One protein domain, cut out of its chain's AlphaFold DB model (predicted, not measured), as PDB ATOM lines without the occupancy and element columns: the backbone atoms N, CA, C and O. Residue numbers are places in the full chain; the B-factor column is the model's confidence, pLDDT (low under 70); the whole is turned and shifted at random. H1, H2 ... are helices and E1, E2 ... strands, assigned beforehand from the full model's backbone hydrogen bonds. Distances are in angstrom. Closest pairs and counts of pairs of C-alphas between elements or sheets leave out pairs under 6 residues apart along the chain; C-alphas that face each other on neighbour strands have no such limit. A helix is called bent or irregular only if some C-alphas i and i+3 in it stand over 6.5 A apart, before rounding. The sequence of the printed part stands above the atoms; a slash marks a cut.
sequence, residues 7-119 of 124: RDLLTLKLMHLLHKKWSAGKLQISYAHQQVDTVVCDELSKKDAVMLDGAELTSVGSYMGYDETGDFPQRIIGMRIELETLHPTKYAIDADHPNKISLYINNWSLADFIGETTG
ATOM      1  N   ARG A   7     -10.242  44.002  58.894       76.56
ATOM      2  CA  ARG A   7     -10.929  43.265  57.828       76.56
ATOM      3  C   ARG A   7     -12.407  43.022  58.143       76.56
ATOM      4  O   ARG A   7     -13.244  43.218  57.261       76.56
ATOM      5  N   ASP A   8     -12.736  42.656  59.378       80.50
ATOM      6  CA  ASP A   8     -14.119  42.394  59.797       80.50
ATOM      7  C   ASP A   8     -14.947  43.680  59.765       80.50
ATOM      8  O   ASP A   8     -16.067  43.706  59.256       80.50
ATOM      9  N   LEU A   9     -14.370  44.785  60.247       82.94
ATOM     10  CA  LEU A   9     -15.019  46.096  60.216       82.94
ATOM     11  C   LEU A   9     -15.254  46.589  58.784       82.94
ATOM     12  O   LEU A   9     -16.332  47.108  58.484       82.94
ATOM     13  N   LEU A  10     -14.271  46.416  57.895       81.88
ATOM     14  CA  LEU A  10     -14.393  46.781  56.485       81.88
ATOM     15  C   LEU A  10     -15.465  45.939  55.784       81.88
ATOM     16  O   LEU A  10     -16.283  46.482  55.043       81.88
ATOM     17  N   THR A  11     -15.504  44.638  56.073       82.69
ATOM     18  CA  THR A  11     -16.510  43.706  55.547       82.69
ATOM     19  C   THR A  11     -17.914  44.103  55.993       82.69
ATOM     20  O   THR A  11     -18.800  44.279  55.158       82.69
ATOM     21  N   LEU A  12     -18.114  44.346  57.292       84.81
ATOM     22  CA  LEU A  12     -19.395  44.811  57.833       84.81
ATOM     23  C   LEU A  12     -19.834  46.135  57.197       84.81
ATOM     24  O   LEU A  12     -21.006  46.307  56.853       84.81
ATOM     25  N   LYS A  13     -18.898  47.073  57.008       88.44
ATOM     26  CA  LYS A  13     -19.178  48.365  56.372       88.44
ATOM     27  C   LYS A  13     -19.587  48.202  54.909       88.44
ATOM     28  O   LYS A  13     -20.564  48.831  54.495       88.44
ATOM     29  N   LEU A  14     -18.876  47.361  54.155       89.44
ATOM     30  CA  LEU A  14     -19.185  47.045  52.763       89.44
ATOM     31  C   LEU A  14     -20.584  46.438  52.642       89.44
ATOM     32  O   LEU A  14     -21.408  46.989  51.914       89.44
ATOM     33  N   MET A  15     -20.886  45.383  53.405       86.75
ATOM     34  CA  MET A  15     -22.195  44.716  53.362       86.75
ATOM     35  C   MET A  15     -23.335  45.665  53.736       86.75
ATOM     36  O   MET A  15     -24.365  45.704  53.062       86.75
ATOM     37  N   HIS A  16     -23.137  46.502  54.760       87.12
ATOM     38  CA  HIS A  16     -24.133  47.493  55.161       87.12
ATOM     39  C   HIS A  16     -24.435  48.509  54.047       87.12
ATOM     40  O   HIS A  16     -25.602  48.794  53.762       87.12
ATOM     41  N   LEU A  17     -23.400  49.076  53.418       89.50
ATOM     42  CA  LEU A  17     -23.567  50.050  52.337       89.50
ATOM     43  C   LEU A  17     -24.161  49.409  51.084       89.50
ATOM     44  O   LEU A  17     -25.056  50.004  50.476       89.50
ATOM     45  N   LEU A  18     -23.715  48.197  50.745       88.31
ATOM     46  CA  LEU A  18     -24.235  47.409  49.636       88.31
ATOM     47  C   LEU A  18     -25.742  47.204  49.786       88.31
ATOM     48  O   LEU A  18     -26.507  47.629  48.921       88.31
ATOM     49  N   HIS A  19     -26.173  46.653  50.925       85.19
ATOM     50  CA  HIS A  19     -27.585  46.434  51.224       85.19
ATOM     51  C   HIS A  19     -28.372  47.751  51.155       85.19
ATOM     52  O   HIS A  19     -29.340  47.864  50.406       85.19
ATOM     53  N   LYS A  20     -27.910  48.804  51.846       86.94
ATOM     54  CA  LYS A  20     -28.585  50.114  51.866       86.94
ATOM     55  C   LYS A  20     -28.790  50.696  50.464       86.94
ATOM     56  O   LYS A  20     -29.876  51.191  50.154       86.94
ATOM     57  N   LYS A  21     -27.752  50.694  49.625       89.62
ATOM     58  CA  LYS A  21     -27.809  51.288  48.282       89.62
ATOM     59  C   LYS A  21     -28.594  50.410  47.308       89.62
ATOM     60  O   LYS A  21     -29.363  50.948  46.509       89.62
ATOM     61  N   TRP A  22     -28.452  49.090  47.394       87.31
ATOM     62  CA  TRP A  22     -29.172  48.154  46.534       87.31
ATOM     63  C   TRP A  22     -30.676  48.138  46.830       87.31
ATOM     64  O   TRP A  22     -31.483  48.277  45.904       87.31
ATOM     65  N   SER A  23     -31.076  48.119  48.109       82.12
ATOM     66  CA  SER A  23     -32.486  48.260  48.506       82.12
ATOM     67  C   SER A  23     -33.085  49.588  48.029       82.12
ATOM     68  O   SER A  23     -34.238  49.623  47.603       82.12
ATOM     69  N   ALA A  24     -32.293  50.665  48.015       86.44
ATOM     70  CA  ALA A  24     -32.697  51.968  47.482       86.44
ATOM     71  C   ALA A  24     -32.723  52.041  45.940       86.44
ATOM     72  O   ALA A  24     -33.058  53.090  45.395       86.44
ATOM     73  N   GLY A  25     -32.358  50.967  45.228       85.12
ATOM     74  CA  GLY A  25     -32.306  50.933  43.761       85.12
ATOM     75  C   GLY A  25     -31.184  51.772  43.151       85.12
ATOM     76  O   GLY A  25     -31.270  52.125  41.982       85.12
ATOM     77  N   LYS A  26     -30.152  52.108  43.932       88.56
ATOM     78  CA  LYS A  26     -28.994  52.882  43.457       88.56
ATOM     79  C   LYS A  26     -27.899  52.015  42.843       88.56
ATOM     80  O   LYS A  26     -27.020  52.550  42.185       88.56
ATOM     81  N   LEU A  27     -27.942  50.709  43.102       87.50
ATOM     82  CA  LEU A  27     -27.010  49.727  42.560       87.50
ATOM     83  C   LEU A  27     -27.768  48.746  41.686       87.50
ATOM     84  O   LEU A  27     -28.865  48.314  42.052       87.50
ATOM     85  N   GLN A  28     -27.128  48.357  40.595       87.50
ATOM     86  CA  GLN A  28     -27.448  47.132  39.885       87.50
ATOM     87  C   GLN A  28     -26.361  46.122  40.242       87.50
ATOM     88  O   GLN A  28     -25.172  46.434  40.170       87.50
ATOM     89  N   ILE A  29     -26.778  44.950  40.707       89.19
ATOM     90  CA  ILE A  29     -25.870  43.881  41.110       89.19
ATOM     91  C   ILE A  29     -26.140  42.705  40.196       89.19
ATOM     92  O   ILE A  29     -27.284  42.271  40.096       89.19
ATOM     93  N   SER A  30     -25.091  42.183  39.584       88.62
ATOM     94  CA  SER A  30     -25.139  40.960  38.797       88.62
ATOM     95  C   SER A  30     -24.304  39.878  39.461       88.62
ATOM     96  O   SER A  30     -23.376  40.179  40.213       88.62
ATOM     97  N   TYR A  31     -24.614  38.618  39.194       88.12
ATOM     98  CA  TYR A  31     -23.803  37.480  39.615       88.12
ATOM     99  C   TYR A  31     -23.281  36.745  38.385       88.12
ATOM    100  O   TYR A  31     -23.980  36.660  37.376       88.12
ATOM    101  N   ALA A  32     -22.058  36.229  38.473       83.50
ATOM    102  CA  ALA A  32     -21.532  35.333  37.450       83.50
ATOM    103  C   ALA A  32     -21.950  33.893  37.739       83.50
ATOM    104  O   ALA A  32     -21.796  33.415  38.865       83.50
ATOM    105  N   HIS A  33     -22.394  33.191  36.703       80.31
ATOM    106  CA  HIS A  33     -22.564  31.742  36.724       80.31
ATOM    107  C   HIS A  33     -21.960  31.114  35.473       80.31
ATOM    108  O   HIS A  33     -21.787  31.765  34.436       80.31
ATOM    109  N   GLN A  34     -21.587  29.845  35.604       76.25
ATOM    110  CA  GLN A  34     -20.966  29.092  34.531       76.25
ATOM    111  C   GLN A  34     -22.032  28.440  33.648       76.25
ATOM    112  O   GLN A  34     -22.817  27.602  34.091       76.25
ATOM    113  N   GLN A  35     -22.021  28.802  32.369       75.25
ATOM    114  CA  GLN A  35     -22.598  28.006  31.293       75.25
ATOM    115  C   GLN A  35     -21.493  27.176  30.630       75.25
ATOM    116  O   GLN A  35     -20.311  27.461  30.804       75.25
ATOM    117  N   VAL A  36     -21.892  26.133  29.892       74.19
ATOM    118  CA  VAL A  36     -21.028  25.050  29.372       74.19
ATOM    119  C   VAL A  36     -19.645  25.527  28.908       74.19
ATOM    120  O   VAL A  36     -18.653  24.945  29.331       74.19
ATOM    121  N   ASP A  37     -19.578  26.619  28.137       77.06
ATOM    122  CA  ASP A  37     -18.323  27.175  27.610       77.06
ATOM    123  C   ASP A  37     -18.128  28.677  27.906       77.06
ATOM    124  O   ASP A  37     -17.208  29.306  27.379       77.06
ATOM    125  N   THR A  38     -18.996  29.292  28.715       73.94
ATOM    126  CA  THR A  38     -19.004  30.748  28.935       73.94
ATOM    127  C   THR A  38     -19.388  31.114  30.363       73.94
ATOM    128  O   THR A  38     -20.156  30.424  31.026       73.94
ATOM    129  N   VAL A  39     -18.871  32.243  30.849       73.62
ATOM    130  CA  VAL A  39     -19.357  32.864  32.087       73.62
ATOM    131  C   VAL A  39     -20.376  33.924  31.704       73.62
ATOM    132  O   VAL A  39     -20.067  34.822  30.920       73.62
ATOM    133  N   VAL A  40     -21.580  33.820  32.258       79.69
ATOM    134  CA  VAL A  40     -22.670  34.770  32.020       79.69
ATOM    135  C   VAL A  40     -22.935  35.554  33.298       79.69
ATOM    136  O   VAL A  40     -22.838  35.010  34.396       79.69
ATOM    137  N   CYS A  41     -23.238  36.843  33.148       81.69
ATOM    138  CA  CYS A  41     -23.620  37.714  34.252       81.69
ATOM    139  C   CYS A  41     -25.111  38.033  34.163       81.69
ATOM    140  O   CYS A  41     -25.531  38.700  33.222       81.69
ATOM    141  N   ASP A  42     -25.880  37.609  35.162       84.81
ATOM    142  CA  ASP A  42     -27.311  37.911  35.258       84.81
ATOM    143  C   ASP A  42     -27.585  38.868  36.415       84.81
ATOM    144  O   ASP A  42     -26.915  38.817  37.450       84.81
ATOM    145  N   GLU A  43     -28.587  39.734  36.258       88.38
ATOM    146  CA  GLU A  43     -28.999  40.639  37.329       88.38
ATOM    147  C   GLU A  43     -29.564  39.846  38.513       88.38
ATOM    148  O   GLU A  43     -30.436  38.979  38.385       88.38
ATOM    149  N   LEU A  44     -29.065  40.170  39.698       87.88
ATOM    150  CA  LEU A  44     -29.509  39.589  40.942       87.88
ATOM    151  C   LEU A  44     -30.799  40.282  41.397       87.88
ATOM    152  O   LEU A  44     -30.879  41.506  41.525       87.88
ATOM    153  N   SER A  45     -31.830  39.492  41.686       84.06
ATOM    154  CA  SER A  45     -33.096  40.020  42.188       84.06
ATOM    155  C   SER A  45     -32.951  40.517  43.626       84.06
ATOM    156  O   SER A  45     -32.380  39.850  44.488       84.06
ATOM    157  N   LYS A  46     -33.570  41.664  43.927       79.25
ATOM    158  CA  LYS A  46     -33.586  42.255  45.278       79.25
ATOM    159  C   LYS A  46     -34.175  41.328  46.344       79.25
ATOM    160  O   LYS A  46     -33.850  41.473  47.516       79.25
ATOM    161  N   LYS A  47     -35.058  40.398  45.960       79.00
ATOM    162  CA  LYS A  47     -35.643  39.417  46.892       79.00
ATOM    163  C   LYS A  47     -34.617  38.394  47.375       79.00
ATOM    164  O   LYS A  47     -34.777  37.852  48.461       79.00
ATOM    165  N   ASP A  48     -33.567  38.178  46.591       77.88
ATOM    166  CA  ASP A  48     -32.523  37.202  46.880       77.88
ATOM    167  C   ASP A  48     -31.365  37.821  47.679       77.88
ATOM    168  O   ASP A  48     -30.444  37.117  48.075       77.88
ATOM    169  N   ALA A  49     -31.439  39.118  48.005       73.00
ATOM    170  CA  ALA A  49     -30.451  39.816  48.832       73.00
ATOM    171  C   ALA A  49     -30.244  39.178  50.217       73.00
ATOM    172  O   ALA A  49     -29.157  39.282  50.773       73.00
ATOM    173  N   VAL A  50     -31.257  38.474  50.738       74.56
ATOM    174  CA  VAL A  50     -31.186  37.726  52.005       74.56
ATOM    175  C   VAL A  50     -30.079  36.666  52.011       74.56
ATOM    176  O   VAL A  50     -29.574  36.311  53.066       74.56
ATOM    177  N   MET A  51     -29.646  36.178  50.843       76.69
ATOM    178  CA  MET A  51     -28.537  35.221  50.758       76.69
ATOM    179  C   MET A  51     -27.185  35.824  51.171       76.69
ATOM    180  O   MET A  51     -26.233  35.083  51.402       76.69
ATOM    181  N   LEU A  52     -27.087  37.158  51.215       76.06
ATOM    182  CA  LEU A  52     -25.899  37.873  51.675       76.06
ATOM    183  C   LEU A  52     -25.831  37.940  53.205       76.06
ATOM    184  O   LEU A  52     -24.772  38.254  53.751       76.06
ATOM    185  N   ASP A  53     -26.932  37.647  53.904       77.50
ATOM    186  CA  ASP A  53     -26.962  37.670  55.362       77.50
ATOM    187  C   ASP A  53     -26.081  36.545  55.915       77.50
ATOM    188  O   ASP A  53     -26.342  35.356  55.729       77.50
ATOM    189  N   GLY A  54     -25.008  36.935  56.602       77.88
ATOM    190  CA  GLY A  54     -24.017  36.001  57.136       77.88
ATOM    191  C   GLY A  54     -22.994  35.501  56.114       77.88
ATOM    192  O   GLY A  54     -22.205  34.628  56.461       77.88
ATOM    193  N   ALA A  55     -22.980  36.037  54.887       85.94
ATOM    194  CA  ALA A  55     -21.932  35.735  53.919       85.94
ATOM    195  C   ALA A  55     -20.596  36.385  54.317       85.94
ATOM    196  O   ALA A  55     -20.550  37.532  54.774       85.94
ATOM    197  N   GLU A  56     -19.501  35.663  54.102       87.94
ATOM    198  CA  GLU A  56     -18.148  36.135  54.384       87.94
ATOM    199  C   GLU A  56     -17.500  36.725  53.131       87.94
ATOM    200  O   GLU A  56     -17.540  36.136  52.051       87.94
ATOM    201  N   LEU A  57     -16.870  37.896  53.271       88.62
ATOM    202  CA  LEU A  57     -16.124  38.526  52.183       88.62
ATOM    203  C   LEU A  57     -14.756  37.859  52.010       88.62
ATOM    204  O   LEU A  57     -13.861  37.977  52.860       88.62
ATOM    205  N   THR A  58     -14.566  37.220  50.861       88.81
ATOM    206  CA  THR A  58     -13.303  36.565  50.512       88.81
ATOM    207  C   THR A  58     -12.401  37.481  49.692       88.81
ATOM    208  O   THR A  58     -11.193  37.504  49.933       88.81
ATOM    209  N   SER A  59     -12.971  38.293  48.795       89.06
ATOM    210  CA  SER A  59     -12.220  39.221  47.942       89.06
ATOM    211  C   SER A  59     -13.048  40.439  47.527       89.06
ATOM    212  O   SER A  59     -14.269  40.369  47.395       89.06
ATOM    213  N   VAL A  60     -12.369  41.562  47.285       89.81
ATOM    214  CA  VAL A  60     -12.939  42.773  46.682       89.81
ATOM    215  C   VAL A  60     -11.950  43.354  45.678       89.81
ATOM    216  O   VAL A  60     -10.751  43.432  45.944       89.81
ATOM    217  N   GLY A  61     -12.445  43.784  44.523       88.94
ATOM    218  CA  GLY A  61     -11.625  44.403  43.490       88.94
ATOM    219  C   GLY A  61     -12.432  45.300  42.565       88.94
ATOM    220  O   GLY A  61     -13.661  45.300  42.584       88.94
ATOM    221  N   SER A  62     -11.740  46.072  41.738       87.75
ATOM    222  CA  SER A  62     -12.379  46.791  40.635       87.75
ATOM    223  C   SER A  62     -12.670  45.827  39.486       87.75
ATOM    224  O   SER A  62     -11.883  44.915  39.227       87.75
ATOM    225  N   TYR A  63     -13.754  46.055  38.750       85.75
ATOM    226  CA  TYR A  63     -13.928  45.459  37.425       85.75
ATOM    227  C   TYR A  63     -14.295  46.534  36.406       85.75
ATOM    228  O   TYR A  63     -14.844  47.585  36.746       85.75
ATOM    229  N   MET A  64     -13.977  46.244  35.148       79.00
ATOM    230  CA  MET A  64     -14.487  46.988  34.005       79.00
ATOM    231  C   MET A  64     -15.402  46.072  33.204       79.00
ATOM    232  O   MET A  64     -14.957  45.042  32.699       79.00
ATOM    233  N   GLY A  65     -16.675  46.436  33.140       71.38
ATOM    234  CA  GLY A  65     -17.674  45.816  32.282       71.38
ATOM    235  C   GLY A  65     -17.945  46.674  31.050       71.38
ATOM    236  O   GLY A  65     -17.482  47.814  30.940       71.38
ATOM    237  N   TYR A  66     -18.729  46.122  30.134       67.94
ATOM    238  CA  TYR A  66     -19.271  46.843  28.992       67.94
ATOM    239  C   TYR A  66     -20.789  46.714  29.032       67.94
ATOM    240  O   TYR A  66     -21.311  45.609  29.153       67.94
ATOM    241  N   ASP A  67     -21.481  47.847  28.979       66.31
ATOM    242  CA  ASP A  67     -22.915  47.873  28.726       66.31
ATOM    243  C   ASP A  67     -23.141  47.834  27.219       66.31
ATOM    244  O   ASP A  67     -22.775  48.777  26.517       66.31
ATOM    245  N   GLU A  68     -23.718  46.743  26.727       60.84
ATOM    246  CA  GLU A  68     -24.046  46.569  25.310       60.84
ATOM    247  C   GLU A  68     -25.490  46.985  24.979       60.84
ATOM    248  O   GLU A  68     -25.914  46.875  23.831       60.84
ATOM    249  N   THR A  69     -26.267  47.474  25.954       59.09
ATOM    250  CA  THR A  69     -27.695  47.792  25.760       59.09
ATOM    251  C   THR A  69     -27.958  49.107  25.012       59.09
ATOM    252  O   THR A  69     -29.111  49.409  24.700       59.09
ATOM    253  N   GLY A  70     -26.916  49.882  24.691       55.84
ATOM    254  CA  GLY A  70     -27.008  51.127  23.921       55.84
ATOM    255  C   GLY A  70     -26.353  51.053  22.536       55.84
ATOM    256  O   GLY A  70     -25.543  50.174  22.264       55.84
ATOM    257  N   ASP A  71     -26.639  52.043  21.679       50.94
ATOM    258  CA  ASP A  71     -26.045  52.180  20.331       50.94
ATOM    259  C   ASP A  71     -24.506  52.292  20.337       50.94
ATOM    260  O   ASP A  71     -23.849  52.077  19.317       50.94
ATOM    261  N   PHE A  72     -23.923  52.626  21.491       49.47
ATOM    262  CA  PHE A  72     -22.485  52.652  21.718       49.47
ATOM    263  C   PHE A  72     -22.171  51.926  23.028       49.47
ATOM    264  O   PHE A  72     -22.698  52.338  24.067       49.47
ATOM    265  N   PRO A  73     -21.297  50.902  23.017       60.69
ATOM    266  CA  PRO A  73     -20.940  50.188  24.231       60.69
ATOM    267  C   PRO A  73     -20.264  51.140  25.220       60.69
ATOM    268  O   PRO A  73     -19.220  51.732  24.921       60.69
ATOM    269  N   GLN A  74     -20.861  51.309  26.400       64.88
ATOM    270  CA  GLN A  74     -20.298  52.157  27.449       64.88
ATOM    271  C   GLN A  74     -19.465  51.315  28.407       64.88
ATOM    272  O   GLN A  74     -19.883  50.247  28.853       64.88
ATOM    273  N   ARG A  75     -18.266  51.802  28.741       68.62
ATOM    274  CA  ARG A  75     -17.460  51.194  29.804       68.62
ATOM    275  C   ARG A  75     -18.134  51.457  31.142       68.62
ATOM    276  O   ARG A  75     -18.254  52.612  31.546       68.62
ATOM    277  N   ILE A  76     -18.500  50.392  31.843       72.75
ATOM    278  CA  ILE A  76     -18.927  50.463  33.238       72.75
ATOM    279  C   ILE A  76     -17.710  50.159  34.102       72.75
ATOM    280  O   ILE A  76     -17.113  49.089  33.995       72.75
ATOM    281  N   ILE A  77     -17.350  51.093  34.978       78.06
ATOM    282  CA  ILE A  77     -16.406  50.829  36.065       78.06
ATOM    283  C   ILE A  77     -17.232  50.495  37.302       78.06
ATOM    284  O   ILE A  77     -18.126  51.252  37.684       78.06
ATOM    285  N   GLY A  78     -16.930  49.369  37.935       88.00
ATOM    286  CA  GLY A  78     -17.624  48.947  39.141       88.00
ATOM    287  C   GLY A  78     -16.737  48.150  40.083       88.00
ATOM    288  O   GLY A  78     -15.510  48.113  39.953       88.00
ATOM    289  N   MET A  79     -17.375  47.514  41.056       91.06
ATOM    290  CA  MET A  79     -16.729  46.674  42.056       91.06
ATOM    291  C   MET A  79     -17.143  45.208  41.920       91.06
ATOM    292  O   MET A  79     -18.325  44.891  41.813       91.06
ATOM    293  N   ARG A  80     -16.161  44.308  41.946       91.94
ATOM    294  CA  ARG A  80     -16.361  42.865  42.038       91.94
ATOM    295  C   ARG A  80     -16.140  42.452  43.483       91.94
ATOM    296  O   ARG A  80     -15.110  42.797  44.063       91.94
ATOM    297  N   ILE A  81     -17.086  41.713  44.042       91.12
ATOM    298  CA  ILE A  81     -16.962  41.111  45.370       91.12
ATOM    299  C   ILE A  81     -17.106  39.599  45.253       91.12
ATOM    300  O   ILE A  81     -17.970  39.100  44.532       91.12
ATOM    301  N   GLU A  82     -16.244  38.876  45.951       91.50
ATOM    302  CA  GLU A  82     -16.347  37.430  46.107       91.50
ATOM    303  C   GLU A  82     -16.785  37.131  47.535       91.50
ATOM    304  O   GLU A  82     -16.245  37.691  48.497       91.50
ATOM    305  N   LEU A  83     -17.793  36.274  47.650       90.12
ATOM    306  CA  LEU A  83     -18.441  35.932  48.906       90.12
ATOM    307  C   LEU A  83     -18.495  34.425  49.090       90.12
ATOM    308  O   LEU A  83     -18.639  33.682  48.117       90.12
ATOM    309  N   GLU A  84     -18.460  34.000  50.344       91.31
ATOM    310  CA  GLU A  84     -18.765  32.636  50.755       91.31
ATOM    311  C   GLU A  84     -20.024  32.634  51.627       91.31
ATOM    312  O   GLU A  84     -20.073  33.275  52.676       91.31
ATOM    313  N   THR A  85     -21.083  31.973  51.161       89.50
ATOM    314  CA  THR A  85     -22.367  31.895  51.869       89.50
ATOM    315  C   THR A  85     -22.383  30.764  52.896       89.50
ATOM    316  O   THR A  85     -21.687  29.761  52.758       89.50
ATOM    317  N   LEU A  86     -23.251  30.876  53.909       87.94
ATOM    318  CA  LEU A  86     -23.434  29.833  54.933       87.94
ATOM    319  C   LEU A  86     -23.972  28.508  54.368       87.94
ATOM    320  O   LEU A  86     -23.736  27.437  54.930       87.94
ATOM    321  N   HIS A  87     -24.732  28.584  53.276       88.00
ATOM    322  CA  HIS A  87     -25.374  27.442  52.636       88.00
ATOM    323  C   HIS A  87     -25.162  27.464  51.121       88.00
ATOM    324  O   HIS A  87     -25.027  28.556  50.554       88.00
ATOM    325  N   PRO A  88     -25.215  26.285  50.469       89.00
ATOM    326  CA  PRO A  88     -25.210  26.172  49.021       89.00
ATOM    327  C   PRO A  88     -26.243  27.070  48.367       89.00
ATOM    328  O   PRO A  88     -27.377  27.194  48.837       89.00
ATOM    329  N   THR A  89     -25.854  27.672  47.254       86.06
ATOM    330  CA  THR A  89     -26.660  28.670  46.570       86.06
ATOM    331  C   THR A  89     -26.693  28.418  45.072       86.06
ATOM    332  O   THR A  89     -25.708  28.015  44.461       86.06
ATOM    333  N   LYS A  90     -27.839  28.696  44.446       86.00
ATOM    334  CA  LYS A  90     -27.984  28.593  42.984       86.00
ATOM    335  C   LYS A  90     -27.177  29.655  42.220       86.00
ATOM    336  O   LYS A  90     -27.081  29.571  41.006       86.00
ATOM    337  N   TYR A  91     -26.645  30.652  42.929       86.06
ATOM    338  CA  TYR A  91     -25.794  31.714  42.384       86.06
ATOM    339  C   TYR A  91     -24.302  31.372  42.475       86.06
ATOM    340  O   TYR A  91     -23.462  32.246  42.260       86.06
ATOM    341  N   ALA A  92     -23.967  30.136  42.858       85.94
ATOM    342  CA  ALA A  92     -22.589  29.687  42.889       85.94
ATOM    343  C   ALA A  92     -21.986  29.716  41.483       85.94
ATOM    344  O   ALA A  92     -22.619  29.293  40.515       85.94
ATOM    345  N   ILE A  93     -20.753  30.211  41.384       79.25
ATOM    346  CA  ILE A  93     -20.045  30.274  40.101       79.25
ATOM    347  C   ILE A  93     -19.591  28.888  39.630       79.25
ATOM    348  O   ILE A  93     -19.537  28.638  38.432       79.25
ATOM    349  N   ASP A  94     -19.279  28.006  40.579       79.81
ATOM    350  CA  ASP A  94     -18.650  26.709  40.363       79.81
ATOM    351  C   ASP A  94     -19.412  25.640  41.159       79.81
ATOM    352  O   ASP A  94     -19.654  25.797  42.360       79.81
ATOM    353  N   ALA A  95     -19.791  24.551  40.485       79.56
ATOM    354  CA  ALA A  95     -20.501  23.429  41.092       79.56
ATOM    355  C   ALA A  95     -19.667  22.722  42.175       79.56
ATOM    356  O   ALA A  95     -20.241  22.199  43.133       79.56
ATOM    357  N   ASP A  96     -18.337  22.761  42.064       86.81
ATOM    358  CA  ASP A  96     -17.418  22.214  43.068       86.81
ATOM    359  C   ASP A  96     -17.290  23.136  44.294       86.81
ATOM    360  O   ASP A  96     -16.864  22.708  45.369       86.81
ATOM    361  N   HIS A  97     -17.717  24.395  44.168       86.75
ATOM    362  CA  HIS A  97     -17.721  25.388  45.238       86.75
ATOM    363  C   HIS A  97     -19.116  26.012  45.418       86.75
ATOM    364  O   HIS A  97     -19.298  27.213  45.199       86.75
ATOM    365  N   PRO A  98     -20.105  25.234  45.898       88.69
ATOM    366  CA  PRO A  98     -21.518  25.616  45.876       88.69
ATOM    367  C   PRO A  98     -21.888  26.790  46.802       88.69
ATOM    368  O   PRO A  98     -23.027  27.249  46.779       88.69
ATOM    369  N   ASN A  99     -20.946  27.278  47.612       90.94
ATOM    370  CA  ASN A  99     -21.121  28.428  48.503       90.94
ATOM    371  C   ASN A  99     -20.426  29.698  47.979       90.94
ATOM    372  O   ASN A  99     -20.583  30.765  48.568       90.94
ATOM    373  N   LYS A 100     -19.619  29.603  46.913       91.12
ATOM    374  CA  LYS A 100     -18.828  30.731  46.408       91.12
ATOM    375  C   LYS A 100     -19.589  31.501  45.343       91.12
ATOM    376  O   LYS A 100     -19.918  30.959  44.288       91.12
ATOM    377  N   ILE A 101     -19.789  32.789  45.587       90.00
ATOM    378  CA  ILE A 101     -20.490  33.701  44.681       90.00
ATOM    379  C   ILE A 101     -19.532  34.809  44.238       90.00
ATOM    380  O   ILE A 101     -18.799  35.365  45.052       90.00
ATOM    381  N   SER A 102     -19.565  35.161  42.952       90.94
ATOM    382  CA  SER A 102     -18.959  36.391  42.426       90.94
ATOM    383  C   SER A 102     -20.054  37.382  42.052       90.94
ATOM    384  O   SER A 102     -20.851  37.098  41.158       90.94
ATOM    385  N   LEU A 103     -20.073  38.541  42.709       90.62
ATOM    386  CA  LEU A 103     -21.003  39.626  42.411       90.62
ATOM    387  C   LEU A 103     -20.282  40.800  41.753       90.62
ATOM    388  O   LEU A 103     -19.165  41.155  42.127       90.62
ATOM    389  N   TYR A 104     -20.967  41.426  40.807       90.50
ATOM    390  CA  TYR A 104     -20.532  42.584  40.040       90.50
ATOM    391  C   TYR A 104     -21.493  43.722  40.336       90.50
ATOM    392  O   TYR A 104     -22.687  43.630  40.066       90.50
ATOM    393  N   ILE A 105     -20.976  44.784  40.932       90.69
ATOM    394  CA  ILE A 105     -21.756  45.940  41.345       90.69
ATOM    395  C   ILE A 105     -21.526  47.041  40.317       90.69
ATOM    396  O   ILE A 105     -20.435  47.611  40.235       90.69
ATOM    397  N   ASN A 106     -22.532  47.315  39.493       86.56
ATOM    398  CA  ASN A 106     -22.510  48.417  38.532       86.56
ATOM    399  C   ASN A 106     -22.752  49.746  39.265       86.56
ATOM    400  O   ASN A 106     -23.477  49.796  40.265       86.56
ATOM    401  N   ASN A 107     -22.181  50.835  38.739       82.06
ATOM    402  CA  ASN A 107     -22.349  52.206  39.246       82.06
ATOM    403  C   ASN A 107     -21.856  52.435  40.689       82.06
ATOM    404  O   ASN A 107     -22.290  53.377  41.355       82.06
ATOM    405  N   TRP A 108     -20.961  51.574  41.180       89.75
ATOM    406  CA  TRP A 108     -20.255  51.773  42.444       89.75
ATOM    407  C   TRP A 108     -18.872  51.141  42.364       89.75
ATOM    408  O   TRP A 108     -18.718  49.918  42.381       89.75
ATOM    409  N   SER A 109     -17.865  51.990  42.205       88.44
ATOM    410  CA  SER A 109     -16.473  51.585  42.069       88.44
ATOM    411  C   SER A 109     -15.811  51.352  43.429       88.44
ATOM    412  O   SER A 109     -16.309  51.754  44.485       88.44
ATOM    413  N   LEU A 110     -14.630  50.730  43.408       87.50
ATOM    414  CA  LEU A 110     -13.801  50.613  44.606       87.50
ATOM    415  C   LEU A 110     -13.379  51.983  45.159       87.50
ATOM    416  O   LEU A 110     -13.323  52.152  46.375       87.50
ATOM    417  N   ALA A 111     -13.143  52.962  44.284       85.81
ATOM    418  CA  ALA A 111     -12.826  54.332  44.672       85.81
ATOM    419  C   ALA A 111     -13.995  54.999  45.417       85.81
ATOM    420  O   ALA A 111     -13.773  55.591  46.473       85.81
ATOM    421  N   ASP A 112     -15.232  54.819  44.937       88.62
ATOM    422  CA  ASP A 112     -16.434  55.336  45.608       88.62
ATOM    423  C   ASP A 112     -16.574  54.752  47.016       88.62
ATOM    424  O   ASP A 112     -16.803  55.477  47.983       88.62
ATOM    425  N   PHE A 113     -16.396  53.437  47.160       88.88
ATOM    426  CA  PHE A 113     -16.475  52.782  48.466       88.88
ATOM    427  C   PHE A 113     -15.387  53.253  49.431       88.88
ATOM    428  O   PHE A 113     -15.684  53.511  50.603       88.88
ATOM    429  N   ILE A 114     -14.141  53.376  48.958       85.88
ATOM    430  CA  ILE A 114     -13.044  53.909  49.769       85.88
ATOM    431  C   ILE A 114     -13.405  55.323  50.217       85.88
ATOM    432  O   ILE A 114     -13.393  55.587  51.418       85.88
ATOM    433  N   GLY A 115     -13.820  56.195  49.297       86.31
ATOM    434  CA  GLY A 115     -14.151  57.575  49.631       86.31
ATOM    435  C   GLY A 115     -15.333  57.719  50.582       86.31
ATOM    436  O   GLY A 115     -15.266  58.495  51.532       86.31
ATOM    437  N   GLU A 116     -16.374  56.903  50.434       87.75
ATOM    438  CA  GLU A 116     -17.497  56.858  51.379       87.75
ATOM    439  C   GLU A 116     -17.109  56.332  52.766       87.75
ATOM    440  O   GLU A 116     -17.750  56.667  53.768       87.75
ATOM    441  N   THR A 117     -16.087  55.480  52.838       84.38
ATOM    442  CA  THR A 117     -15.661  54.841  54.086       84.38
ATOM    443  C   THR A 117     -14.644  55.685  54.842       84.38
ATOM    444  O   THR A 117     -14.712  55.760  56.069       84.38
ATOM    445  N   THR A 118     -13.713  56.320  54.134       81.44
ATOM    446  CA  THR A 118     -12.604  57.076  54.727       81.44
ATOM    447  C   THR A 118     -12.784  58.589  54.637       81.44
ATOM    448  O   THR A 118     -12.038  59.316  55.289       81.44
ATOM    449  N   GLY A 119     -13.736  59.076  53.836       77.62
ATOM    450  CA  GLY A 119     -13.873  60.497  53.507       77.62
ATOM    451  C   GLY A 119     -12.780  61.021  52.570       77.62
ATOM    452  O   GLY A 119     -12.607  62.232  52.467       77.62
TER     453      GLY A 119
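Overview. This is residues 7 to 119 of the 124 residues of an uncharacterized protein of Bifidobacterium callitrichidarum (UniProt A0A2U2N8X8). A strongly twisted sheet of five strands is curled like part of a barrel, left open between its edge strands E2 and E3; the long helix H1 slants over E3, and H3 stands up over E4 on the same face. The short H2 grazes the sheet beside one end of H1. The printed part has 113 residues, in the order H1 E1 E2 H2 E3 E4 E5 H3, and its class is mixed, helices and strands. The sheet, E2 E1 E5 E4 E3, is antiparallel throughout; the whole is compact, with a radius of gyration of the C-alphas of 14.0 A and spans of 42 by 40 by 23 A.

Arrangement. Strands E3, residues 56 to 67, E4, 74 to 84, and E5, 100 to 106, form a meander, each the antiparallel neighbour of the one before; N 61 and O 80 are 2.9 A apart, N 103 and O 81 2.8 A. E3 bends by 67 degrees at residue 59. E1, residues 28 to 35, is the neighbour of E5, with N 30 and O 104 at 2.8 A, and forms a hairpin with E2, residues 38 to 43, with N 33 and O 40 at 3.0 A. H1, residues 7 to 23, and H3, residues 110 to 118, make two layers with the sheet, helices on one face. H1 has a height over the sheet of 8.7 A; the closest C-alphas of H1 and E3 are those of Thr 11 and Leu 57, 6.2 A. H3 stands up from the sheet over E4, its closest C-alphas Leu 110 and Met 79 at 5.5 A. H2, residues 46 to 52, touches H1 at Lys 46 and Ser 23, their closest C-alphas, 6.9 A; H2 is only just irregular, C-alphas 47 and 50 being 7.0 A apart. Every O i to N i+4 pair is within hydrogen-bond range in H1 and H3; H2 has 0 of 3, but 3 of 4 O i to N i+3 pairs.

Along the chain. H1 begins at C-alpha 7, (-10.929, 43.265, 57.828), and is 24.0 A long; E3 measures 28.6 A and E4 30.4 A. H3 ends at C-alpha 118, (-12.604, 57.076, 54.727).

Size, cuts and confidence. The C-alphas farthest apart, Val 36 and Gly 119, are 43.5 A from each other. The printed part has no cut; the link E4 to E5, residues 85 to 99, is long. Mean pLDDT of the printed part is 82.6, with residues 66 to 75 under 70.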